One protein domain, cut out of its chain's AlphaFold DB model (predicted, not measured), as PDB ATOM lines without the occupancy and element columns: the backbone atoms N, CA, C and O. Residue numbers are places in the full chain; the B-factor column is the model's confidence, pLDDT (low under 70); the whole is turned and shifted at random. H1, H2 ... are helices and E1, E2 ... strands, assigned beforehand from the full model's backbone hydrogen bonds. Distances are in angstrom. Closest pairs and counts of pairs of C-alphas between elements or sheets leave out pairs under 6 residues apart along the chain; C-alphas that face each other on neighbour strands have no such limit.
ATOM      1  N   ASN A  24      97.551  28.825   5.140       90.12
ATOM      2  CA  ASN A  24      98.771  28.032   5.015       90.12
ATOM      3  C   ASN A  24      98.918  27.403   3.622       90.12
ATOM      4  O   ASN A  24      97.931  27.091   2.953       90.12
ATOM      5  N   LEU A  25     100.164  27.156   3.216       90.62
ATOM      6  CA  LEU A  25     100.499  26.463   1.975       90.62
ATOM      7  C   LEU A  25     101.136  25.103   2.257       90.62
ATOM      8  O   LEU A  25     101.948  24.945   3.170       90.62
ATOM      9  N   LEU A  26     100.800  24.132   1.420       89.56
ATOM     10  CA  LEU A  26     101.515  22.876   1.265       89.56
ATOM     11  C   LEU A  26     102.047  22.798  -0.158       89.56
ATOM     12  O   LEU A  26     101.275  22.875  -1.106       89.56
ATOM     13  N   VAL A  27     103.345  22.579  -0.308       89.94
ATOM     14  CA  VAL A  27     104.023  22.378  -1.587       89.94
ATOM     15  C   VAL A  27     104.589  20.975  -1.602       89.94
ATOM     16  O   VAL A  27     105.315  20.565  -0.700       89.94
ATOM     17  N   THR A  28     104.270  20.206  -2.629       87.81
ATOM     18  CA  THR A  28     104.642  18.797  -2.681       87.81
ATOM     19  C   THR A  28     105.017  18.343  -4.078       87.81
ATOM     20  O   THR A  28     104.632  18.929  -5.085       87.81
ATOM     21  N   GLY A  29     105.821  17.294  -4.138       82.06
ATOM     22  CA  GLY A  29     106.289  16.688  -5.371       82.06
ATOM     23  C   GLY A  29     107.574  15.912  -5.128       82.06
ATOM     24  O   GLY A  29     108.273  16.142  -4.135       82.06
ATOM     25  N   GLY A  30     107.883  15.003  -6.050       78.88
ATOM     26  CA  GLY A  30     109.058  14.143  -5.951       78.88
ATOM     27  C   GLY A  30     110.377  14.919  -5.873       78.88
ATOM     28  O   GLY A  30     110.450  16.123  -6.133       78.88
ATOM     29  N   ALA A  31     111.452  14.219  -5.515       80.81
ATOM     30  CA  ALA A  31     112.791  14.795  -5.572       80.81
ATOM     31  C   ALA A  31     113.067  15.355  -6.982       80.81
ATOM     32  O   ALA A  31     112.733  14.726  -7.984       80.81
ATOM     33  N   GLY A  32     113.646  16.555  -7.050       79.81
ATOM     34  CA  GLY A  32     113.937  17.221  -8.320       79.81
ATOM     35  C   GLY A  32     112.774  17.988  -8.963       79.81
ATOM     36  O   GLY A  32     112.980  18.536 -10.032       79.81
ATOM     37  N   CYS A  33     111.591  18.108  -8.344       80.62
ATOM     38  CA  CYS A  33     110.497  18.935  -8.895       80.62
ATOM     39  C   CYS A  33     110.650  20.459  -8.678       80.62
ATOM     40  O   CYS A  33     109.749  21.225  -8.998       80.62
ATOM     41  N   GLY A  34     111.764  20.916  -8.096       84.62
ATOM     42  CA  GLY A  34     112.066  22.347  -7.972       84.62
ATOM     43  C   GLY A  34     111.442  23.094  -6.781       84.62
ATOM     44  O   GLY A  34     111.531  24.317  -6.765       84.62
ATOM     45  N   LYS A  35     110.873  22.421  -5.763       88.38
ATOM     46  CA  LYS A  35     110.260  23.087  -4.579       88.38
ATOM     47  C   LYS A  35     111.185  24.094  -3.892       88.38
ATOM     48  O   LYS A  35     110.822  25.252  -3.735       88.38
ATOM     49  N   THR A  36     112.398  23.683  -3.534       89.00
ATOM     50  CA  THR A  36     113.368  24.567  -2.871       89.00
ATOM     51  C   THR A  36     113.787  25.723  -3.769       89.00
ATOM     52  O   THR A  36     113.959  26.846  -3.302       89.00
ATOM     53  N   TRP A  37     113.905  25.494  -5.080       87.88
ATOM     54  CA  TRP A  37     114.180  26.587  -6.008       87.88
ATOM     55  C   TRP A  37     113.038  27.603  -6.019       87.88
ATOM     56  O   TRP A  37     113.288  28.796  -5.908       87.88
ATOM     57  N   TRP A  38     111.790  27.144  -6.065       89.06
ATOM     58  CA  TRP A  38     110.620  28.015  -5.988       89.06
ATOM     59  C   TRP A  38     110.547  28.814  -4.700       89.06
ATOM     60  O   TRP A  38     110.345  30.028  -4.744       89.06
ATOM     61  N   LEU A  39     110.775  28.156  -3.560       91.75
ATOM     62  CA  LEU A  39     110.853  28.834  -2.272       91.75
ATOM     63  C   LEU A  39     111.880  29.967  -2.345       91.75
ATOM     64  O   LEU A  39     111.566  31.109  -2.033       91.75
ATOM     65  N   THR A  40     113.083  29.669  -2.833       90.50
ATOM     66  CA  THR A  40     114.226  30.596  -2.825       90.50
ATOM     67  C   THR A  40     114.204  31.671  -3.912       90.50
ATOM     68  O   THR A  40     114.781  32.733  -3.706       90.50
ATOM     69  N   HIS A  41     113.544  31.435  -5.047       87.25
ATOM     70  CA  HIS A  41     113.572  32.334  -6.209       87.25
ATOM     71  C   HIS A  41     112.222  32.991  -6.507       87.25
ATOM     72  O   HIS A  41     112.167  33.909  -7.318       87.25
ATOM     73  N   THR A  42     111.136  32.536  -5.874       88.38
ATOM     74  CA  THR A  42     109.791  33.105  -6.044       88.38
ATOM     75  C   THR A  42     109.218  33.561  -4.708       88.38
ATOM     76  O   THR A  42     109.006  34.756  -4.507       88.38
ATOM     77  N   LEU A  43     109.001  32.633  -3.768       91.69
ATOM     78  CA  LEU A  43     108.254  32.940  -2.547       91.69
ATOM     79  C   LEU A  43     109.033  33.856  -1.592       91.69
ATOM     80  O   LEU A  43     108.528  34.907  -1.204       91.69
ATOM     81  N   ILE A  44     110.255  33.471  -1.216       94.00
ATOM     82  CA  ILE A  44     111.092  34.206  -0.257       94.00
ATOM     83  C   ILE A  44     111.410  35.620  -0.765       94.00
ATOM     84  O   ILE A  44     111.194  36.565  -0.005       94.00
ATOM     85  N   PRO A  45     111.849  35.827  -2.026       92.00
ATOM     86  CA  PRO A  45     112.033  37.173  -2.561       92.00
ATOM     87  C   PRO A  45     110.756  38.013  -2.495       92.00
ATOM     88  O   PRO A  45     110.805  39.139  -2.010       92.00
ATOM     89  N   GLY A  46     109.605  37.453  -2.886       91.38
ATOM     90  CA  GLY A  46     108.331  38.168  -2.834       91.38
ATOM     91  C   GLY A  46     107.918  38.566  -1.411       91.38
ATOM     92  O   GLY A  46     107.477  39.691  -1.187       91.38
ATOM     93  N   LEU A  47     108.109  37.681  -0.428       92.06
ATOM     94  CA  LEU A  47     107.867  37.992   0.986       92.06
ATOM     95  C   LEU A  47     108.816  39.084   1.501       92.06
ATOM     96  O   LEU A  47     108.375  40.016   2.180       92.06
ATOM     97  N   ASN A  48     110.093  39.018   1.129       91.19
ATOM     98  CA  ASN A  48     111.094  40.014   1.505       91.19
ATOM     99  C   ASN A  48     110.813  41.390   0.880       91.19
ATOM    100  O   ASN A  48     110.929  42.405   1.564       91.19
ATOM    101  N   GLU A  49     110.380  41.447  -0.382       91.06
ATOM    102  CA  GLU A  49     109.945  42.689  -1.044       91.06
ATOM    103  C   GLU A  49     108.716  43.310  -0.365       91.06
ATOM    104  O   GLU A  49     108.564  44.532  -0.329       91.06
ATOM    105  N   MET A  50     107.858  42.479   0.229       87.75
ATOM    106  CA  MET A  50     106.740  42.914   1.070       87.75
ATOM    107  C   MET A  50     107.158  43.299   2.499       87.75
ATOM    108  O   MET A  50     106.289  43.611   3.320       87.75
ATOM    109  N   GLY A  51     108.457  43.273   2.811       88.94
ATOM    110  CA  GLY A  51     109.008  43.601   4.126       88.94
ATOM    111  C   GLY A  51     108.672  42.581   5.214       88.94
ATOM    112  O   GLY A  51     108.677  42.937   6.391       88.94
ATOM    113  N   GLN A  52     108.330  41.343   4.845       89.75
ATOM    114  CA  GLN A  52     107.953  40.301   5.799       89.75
ATOM    115  C   GLN A  52     109.179  39.622   6.405       89.75
ATOM    116  O   GLN A  52     110.177  39.387   5.724       89.75
ATOM    117  N   ARG A  53     109.089  39.258   7.689       93.88
ATOM    118  CA  ARG A  53     110.102  38.420   8.340       93.88
ATOM    119  C   ARG A  53     109.829  36.959   8.012       93.88
ATOM    120  O   ARG A  53     108.767  36.442   8.349       93.88
ATOM    121  N   VAL A  54     110.789  36.298   7.377       95.81
ATOM    122  CA  VAL A  54     110.670  34.888   6.996       95.81
ATOM    123  C   VAL A  54     111.587  34.048   7.872       95.81
ATOM    124  O   VAL A  54     112.809  34.157   7.776       95.81
ATOM    125  N   TYR A  55     110.996  33.207   8.713       97.12
ATOM    126  CA  TYR A  55     111.691  32.162   9.449       97.12
ATOM    127  C   TYR A  55     111.697  30.878   8.627       97.12
ATOM    128  O   TYR A  55     110.702  30.538   7.982       97.12
ATOM    129  N   MET A  56     112.819  30.165   8.636       97.06
ATOM    130  CA  MET A  56     112.956  28.928   7.879       97.06
ATOM    131  C   MET A  56     113.599  27.836   8.717       97.06
ATOM    132  O   MET A  56     114.713  27.994   9.216       97.06
ATOM    133  N   PHE A  57     112.898  26.714   8.811       96.31
ATOM    134  CA  PHE A  57     113.491  25.433   9.150       96.31
ATOM    135  C   PHE A  57     113.736  24.664   7.859       96.31
ATOM    136  O   PHE A  57     112.861  24.579   6.996       96.31
ATOM    137  N   ASP A  58     114.928  24.104   7.722       94.69
ATOM    138  CA  ASP A  58     115.296  23.307   6.563       94.69
ATOM    139  C   ASP A  58     115.869  21.981   7.051       94.69
ATOM    140  O   ASP A  58     116.980  21.933   7.586       94.69
ATOM    141  N   GLY A  59     115.122  20.897   6.838       91.25
ATOM    142  CA  GLY A  59     115.535  19.565   7.271       91.25
ATOM    143  C   GLY A  59     116.828  19.081   6.604       91.25
ATOM    144  O   GLY A  59     117.478  18.167   7.104       91.25
ATOM    145  N   TYR A  60     117.242  19.641   5.464       91.50
ATOM    146  CA  TYR A  60     118.548  19.324   4.877       91.50
ATOM    147  C   TYR A  60     119.679  20.104   5.537       91.50
ATOM    148  O   TYR A  60     120.779  19.568   5.665       91.50
ATOM    149  N   VAL A  61     119.432  21.339   5.971       91.12
ATOM    150  CA  VAL A  61     120.411  22.117   6.745       91.12
ATOM    151  C   VAL A  61     120.608  21.495   8.119       91.12
ATOM    152  O   VAL A  61     121.749  21.282   8.521       91.12
ATOM    153  N   ASP A  62     119.514  21.151   8.798       89.31
ATOM    154  CA  ASP A  62     119.528  20.506  10.115       89.31
ATOM    155  C   ASP A  62     120.348  19.203  10.100       89.31
ATOM    156  O   ASP A  62     121.219  18.976  10.937       89.31
ATOM    157  N   ARG A  63     120.185  18.402   9.040       90.19
ATOM    158  CA  ARG A  63     120.942  17.158   8.825       90.19
ATOM    159  C   ARG A  63     122.340  17.364   8.224       90.19
ATOM    160  O   ARG A  63     123.027  16.389   7.928       90.19
ATOM    161  N   GLY A  64     122.774  18.608   8.011       89.19
ATOM    162  CA  GLY A  64     124.111  18.945   7.511       89.19
ATOM    163  C   GLY A  64     124.354  18.680   6.020       89.19
ATOM    164  O   GLY A  64     125.503  18.686   5.580       89.19
ATOM    165  N   TYR A  65     123.305  18.459   5.223       87.56
ATOM    166  CA  TYR A  65     123.418  18.219   3.779       87.56
ATOM    167  C   TYR A  65     123.665  19.494   2.967       87.56
ATOM    168  O   TYR A  65     124.240  19.431   1.881       87.56
ATOM    169  N   THR A  66     123.222  20.651   3.462       90.12
ATOM    170  CA  THR A  66     123.327  21.927   2.743       90.12
ATOM    171  C   THR A  66     123.535  23.109   3.690       90.12
ATOM    172  O   THR A  66     123.560  22.960   4.911       90.12
ATOM    173  N   LYS A  67     123.735  24.300   3.119       90.94
ATOM    174  CA  LYS A  67     123.869  25.558   3.859       90.94
ATOM    175  C   LYS A  67     122.516  26.267   3.987       90.94
ATOM    176  O   LYS A  67     121.687  26.114   3.092       90.94
ATOM    177  N   PRO A  68     122.329  27.092   5.035       90.25
ATOM    178  CA  PRO A  68     121.144  27.927   5.172       90.25
ATOM    179  C   PRO A  68     120.883  28.790   3.936       90.25
ATOM    180  O   PRO A  68     121.809  29.344   3.334       90.25
ATOM    181  N   VAL A  69     119.604  28.930   3.604       91.50
ATOM    182  CA  VAL A  69     119.112  29.828   2.559       91.50
ATOM    183  C   VAL A  69     119.382  31.288   2.947       91.50
ATOM    184  O   VAL A  69     119.311  31.664   4.115       91.50
ATOM    185  N   GLN A  70     119.714  32.134   1.968       89.62
ATOM    186  CA  GLN A  70     119.871  33.574   2.193       89.62
ATOM    187  C   GLN A  70     118.518  34.293   2.212       89.62
ATOM    188  O   GLN A  70     117.589  33.903   1.511       89.62
ATOM    189  N   GLY A  71     118.427  35.387   2.973       89.19
ATOM    190  CA  GLY A  71     117.205  36.194   3.048       89.19
ATOM    191  C   GLY A  71     116.114  35.599   3.942       89.19
ATOM    192  O   GLY A  71     114.967  36.019   3.836       89.19
ATOM    193  N   VAL A  72     116.468  34.646   4.807       95.62
ATOM    194  CA  VAL A  72     115.600  34.079   5.850       95.62
ATOM    195  C   VAL A  72     116.323  34.076   7.197       95.62
ATOM    196  O   VAL A  72     117.551  34.173   7.258       95.62
ATOM    197  N   ILE A  73     115.560  33.948   8.277       96.56
ATOM    198  CA  ILE A  73     116.059  33.741   9.636       96.56
ATOM    199  C   ILE A  73     116.000  32.231   9.922       96.56
ATOM    200  O   ILE A  73     114.899  31.683  10.007       96.56
ATOM    201  N   PRO A  74     117.141  31.531  10.041       95.00
ATOM    202  CA  PRO A  74     117.126  30.102  10.323       95.00
ATOM    203  C   PRO A  74     116.593  29.838  11.733       95.00
ATOM    204  O   PRO A  74     116.943  30.551  12.677       95.00
ATOM    205  N   VAL A  75     115.778  28.797  11.876       95.06
ATOM    206  CA  VAL A  75     115.298  28.304  13.173       95.06
ATOM    207  C   VAL A  75     115.576  26.814  13.293       95.06
ATOM    208  O   VAL A  75     115.416  26.076  12.325       95.06
ATOM    209  N   ASN A  76     115.988  26.384  14.485       90.25
ATOM    210  CA  ASN A  76     116.213  24.965  14.785       90.25
ATOM    211  C   ASN A  76     114.930  24.288  15.286       90.25
ATOM    212  O   ASN A  76     114.736  23.101  15.069       90.25
ATOM    213  N   ASP A  77     114.057  25.051  15.947       92.56
ATOM    214  CA  ASP A  77     112.749  24.595  16.408       92.56
ATOM    215  C   ASP A  77     111.657  25.446  15.736       92.56
ATOM    216  O   ASP A  77     111.468  26.608  16.117       92.56
ATOM    217  N   PRO A  78     110.935  24.899  14.742       93.19
ATOM    218  CA  PRO A  78     109.857  25.601  14.047       93.19
ATOM    219  C   PRO A  78     108.706  26.017  14.969       93.19
ATOM    220  O   PRO A  78     108.005  26.982  14.674       93.19
ATOM    221  N   THR A  79     108.490  25.303  16.077       92.50
ATOM    222  CA  THR A  79     107.358  25.567  16.977       92.50
ATOM    223  C   THR A  79     107.571  26.818  17.828       92.50
ATOM    224  O   THR A  79     106.612  27.478  18.227       92.50
ATOM    225  N   SER A  80     108.833  27.211  18.026       94.12
ATOM    226  CA  SER A  80     109.217  28.374  18.831       94.12
ATOM    227  C   SER A  80     108.747  29.720  18.268       94.12
ATOM    228  O   SER A  80     108.712  30.702  19.005       94.12
ATOM    229  N   ILE A  81     108.369  29.776  16.987       94.69
ATOM    230  CA  ILE A  81     108.015  31.024  16.295       94.69
ATOM    231  C   ILE A  81     106.531  31.133  15.923       94.69
ATOM    232  O   ILE A  81     106.137  32.085  15.259       94.69
ATOM    233  N   LEU A  82     105.681  30.177  16.319       92.00
ATOM    234  CA  LEU A  82     104.286  30.100  15.847       92.00
ATOM    235  C   LEU A  82     103.418  31.304  16.258       92.00
ATOM    236  O   LEU A  82     102.357  31.542  15.672       92.00
ATOM    237  N   GLU A  83     103.874  32.069  17.248       90.31
ATOM    238  CA  GLU A  83     103.228  33.285  17.747       90.31
ATOM    239  C   GLU A  83     103.953  34.577  17.329       90.31
ATOM    240  O   GLU A  83     103.502  35.666  17.688       90.31
ATOM    241  N   GLU A  84     105.048  34.486  16.563       91.81
ATOM    242  CA  GLU A  84     105.846  35.649  16.168       91.81
ATOM    243  C   GLU A  84     105.041  36.580  15.249       91.81
ATOM    244  O   GLU A  84     104.717  36.214  14.116       91.81
ATOM    245  N   PRO A  85     104.720  37.810  15.680       87.81
ATOM    246  CA  PRO A  85     103.853  38.692  14.911       87.81
ATOM    247  C   PRO A  85     104.499  39.098  13.583       87.81
ATOM    248  O   PRO A  85     105.719  39.239  13.489       87.81
ATOM    249  N   ASP A  86     103.674  39.336  12.562       85.62
ATOM    250  CA  ASP A  86     104.116  39.841  11.252       85.62
ATOM    251  C   ASP A  86     105.263  39.009  10.642       85.62
ATOM    252  O   ASP A  86     106.263  39.536  10.139       85.62
ATOM    253  N   SER A  87     105.146  37.684  10.757       91.88
ATOM    254  CA  SER A  87     106.155  36.740  10.293       91.88
ATOM    255  C   SER A  87     105.554  35.542   9.561       91.88
ATOM    256  O   SER A  87     104.339  35.336   9.547       91.88
ATOM    257  N   PHE A  88     106.428  34.791   8.896       94.25
ATOM    258  CA  PHE A  88     106.109  33.612   8.101       94.25
ATOM    259  C   PHE A  88     107.038  32.477   8.493       94.25
ATOM    260  O   PHE A  88     108.230  32.709   8.703       94.25
ATOM    261  N   LEU A  89     106.509  31.257   8.512       96.12
ATOM    262  CA  LEU A  89     107.303  30.051   8.699       96.12
ATOM    263  C   LEU A  89     107.342  29.238   7.412       96.12
ATOM    264  O   LEU A  89     106.304  28.829   6.897       96.12
ATOM    265  N   ILE A  90     108.548  28.949   6.938       97.00
ATOM    266  CA  ILE A  90     108.805  27.948   5.907       97.00
ATOM    267  C   ILE A  90     109.444  26.731   6.574       97.00
ATOM    268  O   ILE A  90     110.444  26.859   7.277       97.00
ATOM    269  N   ILE A  91     108.886  25.549   6.329       95.94
ATOM    270  CA  ILE A  91     109.484  24.270   6.713       95.94
ATOM    271  C   ILE A  91     109.787  23.514   5.417       95.94
ATOM    272  O   ILE A  91     108.872  23.013   4.761       95.94
ATOM    273  N   ASP A  92     111.058  23.493   5.011       94.94
ATOM    274  CA  ASP A  92     111.515  22.828   3.783       94.94
ATOM    275  C   ASP A  92     112.158  21.465   4.061       94.94
ATOM    276  O   ASP A  92     112.609  21.170   5.169       94.94
ATOM    277  N   HIS A  93     112.204  20.636   3.018       92.81
ATOM    278  CA  HIS A  93     112.764  19.284   3.036       92.81
ATOM    279  C   HIS A  93     112.142  18.354   4.082       92.81
ATOM    280  O   HIS A  93     112.833  17.507   4.661       92.81
ATOM    281  N   VAL A  94     110.827  18.476   4.269       90.44
ATOM    282  CA  VAL A  94     110.063  17.574   5.124       90.44
ATOM    283  C   VAL A  94     109.847  16.244   4.404       90.44
ATOM    284  O   VAL A  94     109.326  16.177   3.282       90.44
ATOM    285  N   ASN A  95     110.253  15.162   5.053       88.00
ATOM    286  CA  ASN A  95     110.125  13.798   4.580       88.00
ATOM    287  C   ASN A  95     109.264  12.989   5.565       88.00
ATOM    288  O   ASN A  95     109.795  12.497   6.554       88.00
ATOM    289  N   PRO A  96     107.971  12.758   5.265       81.12
ATOM    290  CA  PRO A  96     107.068  11.997   6.133       81.12
ATOM    291  C   PRO A  96     107.499  10.543   6.381       81.12
ATOM    292  O   PRO A  96     106.942   9.875   7.241       81.12
ATOM    293  N   GLY A  97     108.466  10.021   5.615       83.88
ATOM    294  CA  GLY A  97     109.081   8.723   5.894       83.88
ATOM    295  C   GLY A  97     110.043   8.732   7.089       83.88
ATOM    296  O   GLY A  97     110.508   7.667   7.486       83.88
ATOM    297  N   LEU A  98     110.369   9.907   7.637       85.25
ATOM    298  CA  LEU A  98     111.139  10.083   8.865       85.25
ATOM    299  C   LEU A  98     110.179  10.417  10.011       85.25
ATOM    300  O   LEU A  98     109.314  11.279   9.866       85.25
ATOM    301  N   GLU A  99     110.343   9.737  11.145       87.38
ATOM    302  CA  GLU A  99     109.455   9.859  12.310       87.38
ATOM    303  C   GLU A  99     109.392  11.299  12.840       87.38
ATOM    304  O   GLU A  99     108.301  11.844  12.996       87.38
ATOM    305  N   ASP A 100     110.551  11.944  13.006       88.00
ATOM    306  CA  ASP A 100     110.649  13.320  13.511       88.00
ATOM    307  C   ASP A 100     109.939  14.331  12.595       88.00
ATOM    308  O   ASP A 100     109.215  15.210  13.060       88.00
ATOM    309  N   ASP A 101     110.089  14.180  11.278       89.31
ATOM    310  CA  ASP A 101     109.445  15.045  10.288       89.31
ATOM    311  C   ASP A 101     107.926  14.851  10.283       89.31
ATOM    312  O   ASP A 101     107.178  15.824  10.178       89.31
ATOM    313  N   SER A 102     107.457  13.606  10.413       87.19
ATOM    314  CA  SER A 102     106.027  13.304  10.515       87.19
ATOM    315  C   SER A 102     105.423  13.913  11.783       87.19
ATOM    316  O   SER A 102     104.384  14.570  11.715       87.19
ATOM    317  N   ALA A 103     106.098  13.764  12.926       88.94
ATOM    318  CA  ALA A 103     105.663  14.345  14.194       88.94
ATOM    319  C   ALA A 103     105.652  15.883  14.149       88.94
ATOM    320  O   ALA A 103     104.725  16.522  14.657       88.94
ATOM    321  N   LEU A 104     106.646  16.493  13.493       89.88
ATOM    322  CA  LEU A 104     106.683  17.935  13.261       89.88
ATOM    323  C   LEU A 104     105.493  18.391  12.411       89.88
ATOM    324  O   LEU A 104     104.844  19.381  12.752       89.88
ATOM    325  N   MET A 105     105.182  17.677  11.325       87.56
ATOM    326  CA  MET A 105     104.027  17.993  10.481       87.56
ATOM    327  C   MET A 105     102.718  17.947  11.262       87.56
ATOM    328  O   MET A 105     101.921  18.873  11.141       87.56
ATOM    329  N   GLU A 106     102.499  16.904  12.060       87.25
ATOM    330  CA  GLU A 106     101.300  16.774  12.894       87.25
ATOM    331  C   GLU A 106     101.207  17.907  13.918       87.25
ATOM    332  O   GLU A 106     100.187  18.594  13.983       87.25
ATOM    333  N   THR A 107     102.304  18.175  14.630       89.56
ATOM    334  CA  THR A 107     102.392  19.251  15.629       89.56
ATOM    335  C   THR A 107     102.052  20.606  15.016       89.56
ATOM    336  O   THR A 107     101.210  21.342  15.528       89.56
ATOM    337  N   VAL A 108     102.674  20.938  13.885       88.75
ATOM    338  CA  VAL A 108     102.431  22.192  13.168       88.75
ATOM    339  C   VAL A 108     100.999  22.256  12.649       88.75
ATOM    340  O   VAL A 108     100.358  23.306  12.730       88.75
ATOM    341  N   ARG A 109     100.472  21.131  12.156       84.50
ATOM    342  CA  ARG A 109      99.112  21.050  11.630       84.50
ATOM    343  C   ARG A 109      98.042  21.277  12.692       84.50
ATOM    344  O   ARG A 109      96.997  21.850  12.393       84.50
ATOM    345  N   GLU A 110      98.308  20.835  13.910       84.69
ATOM    346  CA  GLU A 110      97.378  20.931  15.036       84.69
ATOM    347  C   GLU A 110      97.569  22.211  15.859       84.69
ATOM    348  O   GLU A 110      96.674  22.617  16.607       84.69
ATOM    349  N   SER A 111      98.701  22.894  15.682       84.56
ATOM    350  CA  SER A 111      99.025  24.130  16.393       84.56
ATOM    351  C   SER A 111      98.096  25.299  16.045       84.56
ATOM    352  O   SER A 111      97.732  25.500  14.884       84.56
ATOM    353  N   ASP A 112      97.778  26.131  17.041       84.44
ATOM    354  CA  ASP A 112      97.057  27.402  16.847       84.44
ATOM    355  C   ASP A 112      98.027  28.506  16.395       84.44
ATOM    356  O   ASP A 112      98.218  29.534  17.048       84.44
ATOM    357  N   ALA A 113      98.722  28.251  15.286       86.19
ATOM    358  CA  ALA A 113      99.703  29.177  14.751       86.19
ATOM    359  C   ALA A 113      99.038  30.481  14.299       86.19
ATOM    360  O   ALA A 113      98.099  30.496  13.493       86.19
ATOM    361  N   ARG A 114      99.582  31.605  14.767       86.69
ATOM    362  CA  ARG A 114      99.100  32.949  14.411       86.69
ATOM    363  C   ARG A 114      99.696  33.469  13.111       86.69
ATOM    364  O   ARG A 114      99.263  34.502  12.601       86.69
ATOM    365  N   ILE A 115     100.649  32.729  12.564       89.88
ATOM    366  CA  ILE A 115     101.381  33.054  11.348       89.88
ATOM    367  C   ILE A 115     100.995  32.118  10.199       89.88
ATOM    368  O   ILE A 115     100.513  31.008  10.437       89.88
ATOM    369  N   PRO A 116     101.178  32.536   8.939       91.75
ATOM    370  CA  PRO A 116     101.107  31.633   7.799       91.75
ATOM    371  C   PRO A 116     102.277  30.645   7.808       91.75
ATOM    372  O   PRO A 116     103.433  31.035   8.006       91.75
ATOM    373  N   ILE A 117     101.970  29.378   7.537       93.69
ATOM    374  CA  ILE A 117     102.956  28.297   7.458       93.69
ATOM    375  C   ILE A 117     102.999  27.729   6.043       93.69
ATOM    376  O   ILE A 117     101.963  27.442   5.445       93.69
ATOM    377  N   ILE A 118     104.207  27.545   5.522       94.44
ATOM    378  CA  ILE A 118     104.475  26.935   4.226       94.44
ATOM    379  C   ILE A 118     105.261  25.649   4.457       94.44
ATOM    380  O   ILE A 118     106.406  25.682   4.901       94.44
ATOM    381  N   LEU A 119     104.643  24.513   4.145       93.38
ATOM    382  CA  LEU A 119     105.260  23.193   4.244       93.38
ATOM    383  C   LEU A 119     105.726  22.735   2.863       93.38
ATOM    384  O   LEU A 119     104.924  22.701   1.935       93.38
ATOM    385  N   SER A 120     106.990  22.340   2.716       92.75
ATOM    386  CA  SER A 120     107.512  21.707   1.499       92.75
ATOM    387  C   SER A 120     107.868  20.248   1.778       92.75
ATOM    388  O   SER A 120     108.797  19.938   2.524       92.75
ATOM    389  N   VAL A 121     107.086  19.344   1.180       89.94
ATOM    390  CA  VAL A 121     107.030  17.923   1.549       89.94
ATOM    391  C   VAL A 121     107.290  17.033   0.332       89.94
ATOM    392  O   VAL A 121     106.783  17.281  -0.763       89.94
ATOM    393  N   GLN A 122     108.082  15.972   0.485       82.25
ATOM    394  CA  GLN A 122     108.462  15.103  -0.640       82.25
ATOM    395  C   GLN A 122     107.304  14.261  -1.210       82.25
ATOM    396  O   GLN A 122     107.326  13.899  -2.388       82.25
ATOM    397  N   LEU A 123     106.282  13.967  -0.406       76.25
ATOM    398  CA  LEU A 123     105.096  13.216  -0.813       76.25
ATOM    399  C   LEU A 123     103.845  13.855  -0.226       76.25
ATOM    400  O   LEU A 123     103.888  14.400   0.874       76.25
ATOM    401  N   VAL A 124     102.748  13.792  -0.979       67.44
ATOM    402  CA  VAL A 124     101.452  14.338  -0.563       67.44
ATOM    403  C   VAL A 124     100.954  13.510   0.624       67.44
ATOM    404  O   VAL A 124     100.695  12.320   0.424       67.44
ATOM    405  N   PRO A 125     100.815  14.081   1.835       63.34
ATOM    406  CA  PRO A 125     100.058  13.429   2.897       63.34
ATOM    407  C   PRO A 125      98.602  13.300   2.448       63.34
ATOM    408  O   PRO A 125      98.175  14.038   1.562       63.34
ATOM    409  N   ASP A 126      97.851  12.380   3.048       69.50
ATOM    410  CA  ASP A 126      96.455  12.074   2.710       69.50
ATOM    411  C   ASP A 126      95.653  13.285   2.182       69.50
ATOM    412  O   ASP A 126      95.531  14.320   2.848       69.50
ATOM    413  N   ARG A 127      95.149  13.170   0.943       64.62
ATOM    414  CA  ARG A 127      94.567  14.291   0.185       64.62
ATOM    415  C   ARG A 127      93.329  14.875   0.854       64.62
ATOM    416  O   ARG A 127      93.039  16.042   0.611       64.62
ATOM    417  N   GLU A 128      92.634  14.093   1.677       68.00
ATOM    418  CA  GLU A 128      91.413  14.509   2.375       68.00
ATOM    419  C   GLU A 128      91.647  15.644   3.388       68.00
ATOM    420  O   GLU A 128      90.701  16.315   3.793       68.00
ATOM    421  N   GLN A 129      92.903  15.910   3.761       66.94
ATOM    422  CA  GLN A 129      93.270  16.922   4.756       66.94
ATOM    423  C   GLN A 129      93.543  18.320   4.166       66.94
ATOM    424  O   GLN A 129      93.865  19.242   4.914       66.94
ATOM    425  N   TRP A 130      93.426  18.502   2.844       74.25
ATOM    426  CA  TRP A 130      93.827  19.735   2.152       74.25
ATOM    427  C   TRP A 130      92.671  20.286   1.316       74.25
ATOM    428  O   TRP A 130      92.013  19.561   0.570       74.25
ATOM    429  N   SER A 131      92.417  21.587   1.441       66.12
ATOM    430  CA  SER A 131      91.154  22.223   1.041       66.12
ATOM    431  C   SER A 131      91.024  22.436  -0.470       66.12
ATOM    432  O   SER A 131      89.918  22.443  -1.004       66.12
ATOM    433  N   ALA A 132      92.147  22.643  -1.160       67.12
ATOM    434  CA  ALA A 132      92.212  22.844  -2.604       67.12
ATOM    435  C   ALA A 132      93.606  22.466  -3.109       67.12
ATOM    436  O   ALA A 132      94.583  22.760  -2.428       67.12
ATOM    437  N   TRP A 133      93.692  21.853  -4.292       74.69
ATOM    438  CA  TRP A 133      94.945  21.449  -4.933       74.69
ATOM    439  C   TRP A 133      95.055  22.063  -6.328       74.69
ATOM    440  O   TRP A 133      94.147  21.906  -7.140       74.69
ATOM    441  N   ALA A 134      96.186  22.705  -6.609       72.00
ATOM    442  CA  ALA A 134      96.566  23.189  -7.927       72.00
ATOM    443  C   ALA A 134      97.915  22.583  -8.334       72.00
ATOM    444  O   ALA A 134      98.850  22.489  -7.534       72.00
ATOM    445  N   GLU A 135      98.017  22.161  -9.588       74.81
ATOM    446  CA  GLU A 135      99.290  21.792 -10.198       74.81
ATOM    447  C   GLU A 135      99.995  23.059 -10.668       74.81
ATOM    448  O   GLU A 135      99.427  23.827 -11.435       74.81
ATOM    449  N   LEU A 136     101.201  23.304 -10.150       70.19
ATOM    450  CA  LEU A 136     101.959  24.511 -10.443       70.19
ATOM    451  C   LEU A 136     103.092  24.215 -11.417       70.19
ATOM    452  O   LEU A 136     103.963  23.376 -11.155       70.19
ATOM    453  N   ASP A 137     103.159  25.031 -12.462       69.81
ATOM    454  CA  ASP A 137     104.347  25.192 -13.285       69.81
ATOM    455  C   ASP A 137     105.374  26.021 -12.513       69.81
ATOM    456  O   ASP A 137     105.537  27.231 -12.686       69.81
ATOM    457  N   ILE A 138     106.071  25.342 -11.607       64.62
ATOM    458  CA  ILE A 138     107.167  25.915 -10.825       64.62
ATOM    459  C   ILE A 138     108.422  26.133 -11.693       64.62
ATOM    460  O   ILE A 138     109.249  27.001 -11.424       64.62
ATOM    461  N   PHE A 139     108.517  25.381 -12.786       56.56
ATOM    462  CA  PHE A 139     109.442  25.577 -13.888       56.56
ATOM    463  C   PHE A 139     108.781  25.099 -15.168       56.56
ATOM    464  O   PHE A 139     107.948  24.199 -15.128       56.56
ATOM    465  N   SER A 140     109.218  25.624 -16.313       49.06
ATOM    466  CA  SER A 140     108.853  25.055 -17.606       49.06
ATOM    467  C   SER A 140     109.318  23.595 -17.684       49.06
ATOM    468  O   SER A 140     110.445  23.306 -18.101       49.06
ATOM    469  N   SER A 141     108.419  22.675 -17.336       48.81
ATOM    470  CA  SER A 141     108.589  21.225 -17.439       48.81
ATOM    471  C   SER A 141     109.036  20.804 -18.848       48.81
ATOM    472  O   SER A 141     109.793  19.846 -19.001       48.81
ATOM    473  N   LYS A 142     108.693  21.603 -19.873       48.62
ATOM    474  CA  LYS A 142     109.151  21.453 -21.265       48.62
ATOM    475  C   LYS A 142     110.667  21.570 -21.482       48.62
ATOM    476  O   LYS A 142     111.143  21.033 -22.475       48.62
ATOM    477  N   TYR A 143     111.419  22.252 -20.613       45.66
ATOM    478  CA  TYR A 143     112.868  22.465 -20.796       45.66
ATOM    479  C   TYR A 143     113.736  21.624 -19.856       45.66
ATOM    480  O   TYR A 143     114.894  21.370 -20.178       45.66
ATOM    481  N   THR A 144     113.202  21.179 -18.716       53.28
ATOM    482  CA  THR A 144     113.978  20.448 -17.700       53.28
ATOM    483  C   THR A 144     113.558  18.989 -17.535       53.28
ATOM    484  O   THR A 144     114.302  18.224 -16.927       53.28
ATOM    485  N   GLY A 145     112.385  18.584 -18.047       56.28
ATOM    486  CA  GLY A 145     111.841  17.235 -17.845       56.28
ATOM    487  C   GLY A 145     111.541  16.903 -16.378       56.28
ATOM    488  O   GLY A 145     111.380  15.733 -16.035       56.28
ATOM    489  N   MET A 146     111.506  17.911 -15.501       54.12
ATOM    490  CA  MET A 146     111.279  17.724 -14.071       54.12
ATOM    491  C   MET A 146     109.783  17.532 -13.769       54.12
ATOM    492  O   MET A 146     108.940  18.145 -14.432       54.12
ATOM    493  N   PRO A 147     109.436  16.681 -12.783       60.03
ATOM    494  CA  PRO A 147     108.052  16.449 -12.393       60.03
ATOM    495  C   PRO A 147     107.409  17.721 -11.841       60.03
ATOM    496  O   PRO A 147     108.082  18.569 -11.256       60.03
ATOM    497  N   TRP A 148     106.096  17.830 -12.021       68.75
ATOM    498  CA  TRP A 148     105.320  18.985 -11.592       68.75
ATOM    499  C   TRP A 148     105.248  19.020 -10.066       68.75
ATOM    500  O   TRP A 148     105.142  17.979  -9.405       68.75
ATOM    501  N   ALA A 149     105.316  20.220  -9.501       77.50
ATOM    502  CA  ALA A 149     104.997  20.415  -8.101       77.50
ATOM    503  C   ALA A 149     103.502  20.699  -7.967       77.50
ATOM    504  O   ALA A 149     102.878  21.329  -8.820       77.50
ATOM    505  N   ARG A 150     102.923  20.228  -6.875       81.25
ATOM    506  CA  ARG A 150     101.543  20.513  -6.507       81.25
ATOM    507  C   ARG A 150     101.543  21.437  -5.316       81.25
ATOM    508  O   ARG A 150     102.361  21.274  -4.413       81.25
ATOM    509  N   MET A 151     100.602  22.362  -5.304       84.56
ATOM    510  CA  MET A 151     100.358  23.212  -4.160       84.56
ATOM    511  C   MET A 151      98.930  23.040  -3.684       84.56
ATOM    512  O   MET A 151      98.010  22.946  -4.494       84.56
ATOM    513  N   GLY A 152      98.753  23.002  -2.373       81.06
ATOM    514  CA  GLY A 152      97.444  23.054  -1.764       81.06
ATOM    515  C   GLY A 152      97.379  24.035  -0.610       81.06
ATOM    516  O   GLY A 152      98.392  24.367   0.003       81.06
ATOM    517  N   ILE A 153      96.166  24.502  -0.338       83.12
ATOM    518  CA  ILE A 153      95.860  25.285   0.857       83.12
ATOM    519  C   ILE A 153      95.423  24.329   1.957       83.12
ATOM    520  O   ILE A 153      94.738  23.335   1.694       83.12
ATOM    521  N   TRP A 154      95.788  24.658   3.190       81.25
ATOM    522  CA  TRP A 154      95.260  23.971   4.354       81.25
ATOM    523  C   TRP A 154      94.979  24.899   5.513       81.25
ATOM    524  O   TRP A 154      95.522  25.998   5.632       81.25
ATOM    525  N   GLU A 155      94.119  24.401   6.385       71.88
ATOM    526  CA  GLU A 155      93.750  25.049   7.626       71.88
ATOM    527  C   GLU A 155      94.306  24.221   8.774       71.88
ATOM    528  O   GLU A 155      94.164  22.996   8.791       71.88
TER     529      GLU A 155
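This is residues 24 to 155 of the 167 residues of an uncharacterized protein of Bifidobacterium longum (UniProt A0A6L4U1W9). A twisted sheet of six strands forms the middle layer, with the long helix H1 packed on one face and H4 on the other. Four parallel strands, E2, E3, E4 and E1, are extended by the antiparallel strands E6 and E5; H2 and H3 graze the sheet, and H5 lies far out between E5 and E6. The printed part has 132 residues, with five named helices and six named strands in the order E1 H1 E2 H2 H3 E3 H4 E4 E5 H5 E6; its class is mixed, helices and strands. The sheet order is E2, E3, E4, E1, E6, E5, mixed; the whole is compact, radius of gyration of the C-alphas 14.1 A, spanning 41 by 33 by 30 A.

E1, residues 24 to 28, is parallel to E4, residues 117 to 121, at 12 degrees, with N 27 and O 119 within hydrogen-bond range at 2.7 A. H1, residues 35 to 49, lies over E4 and E3, residues 87 to 94, at a height over the sheet of 8.7 A; on the local plane it runs along E4 at 2 degrees. The closest C-alphas of H1 and E4 are those of Lys 35 and Ser 120, 6.8 A. E2, residues 53 to 58, an edge strand, is parallel to E3 at 16 degrees, with N 55 and O 88 at 2.8 A. E1, H1 and E2 form a split strand-helix-strand unit, two strands running the same way with E3 and E4 between them, its crossover right-handed. H2, residues 59 to 62, and H3, residues 78 to 81, only graze the sheet. H4, residues 99 to 110, is on the opposite face from H1, at a height over the sheet of 9.9 A. E3 and E4 are parallel at 11 degrees, with N 118 and O 89 at 2.8 A. E6, residues 149 to 154, is antiparallel to E1 at 153 degrees, with N 26 and O 152 at 2.8 A, and to E5, residues 132 to 136, at 156 degrees, with N 134 and O 151 at 2.8 A. H5, residues 141 to 144, is not on the sheet. Every O i to N i+4 pair of H4 is within hydrogen-bond range, and 9 of 11 in H1; H2, H3 and H5 are too short for one.

E1 begins at C-alpha 24 (98.771, 28.032, 5.015). H1 measures 19.9 A, E3 20.2 A and H4 16.6 A. E6 ends at C-alpha 154 (95.260, 23.971, 4.354).

The two C-alphas farthest apart are those of Glu 83 and Lys 142, 41.2 A. The printed part has no cut; the link from H2 to H3 is long. Residues 124 to 129, 131 to 132 and 137 to 148 have pLDDT under 70.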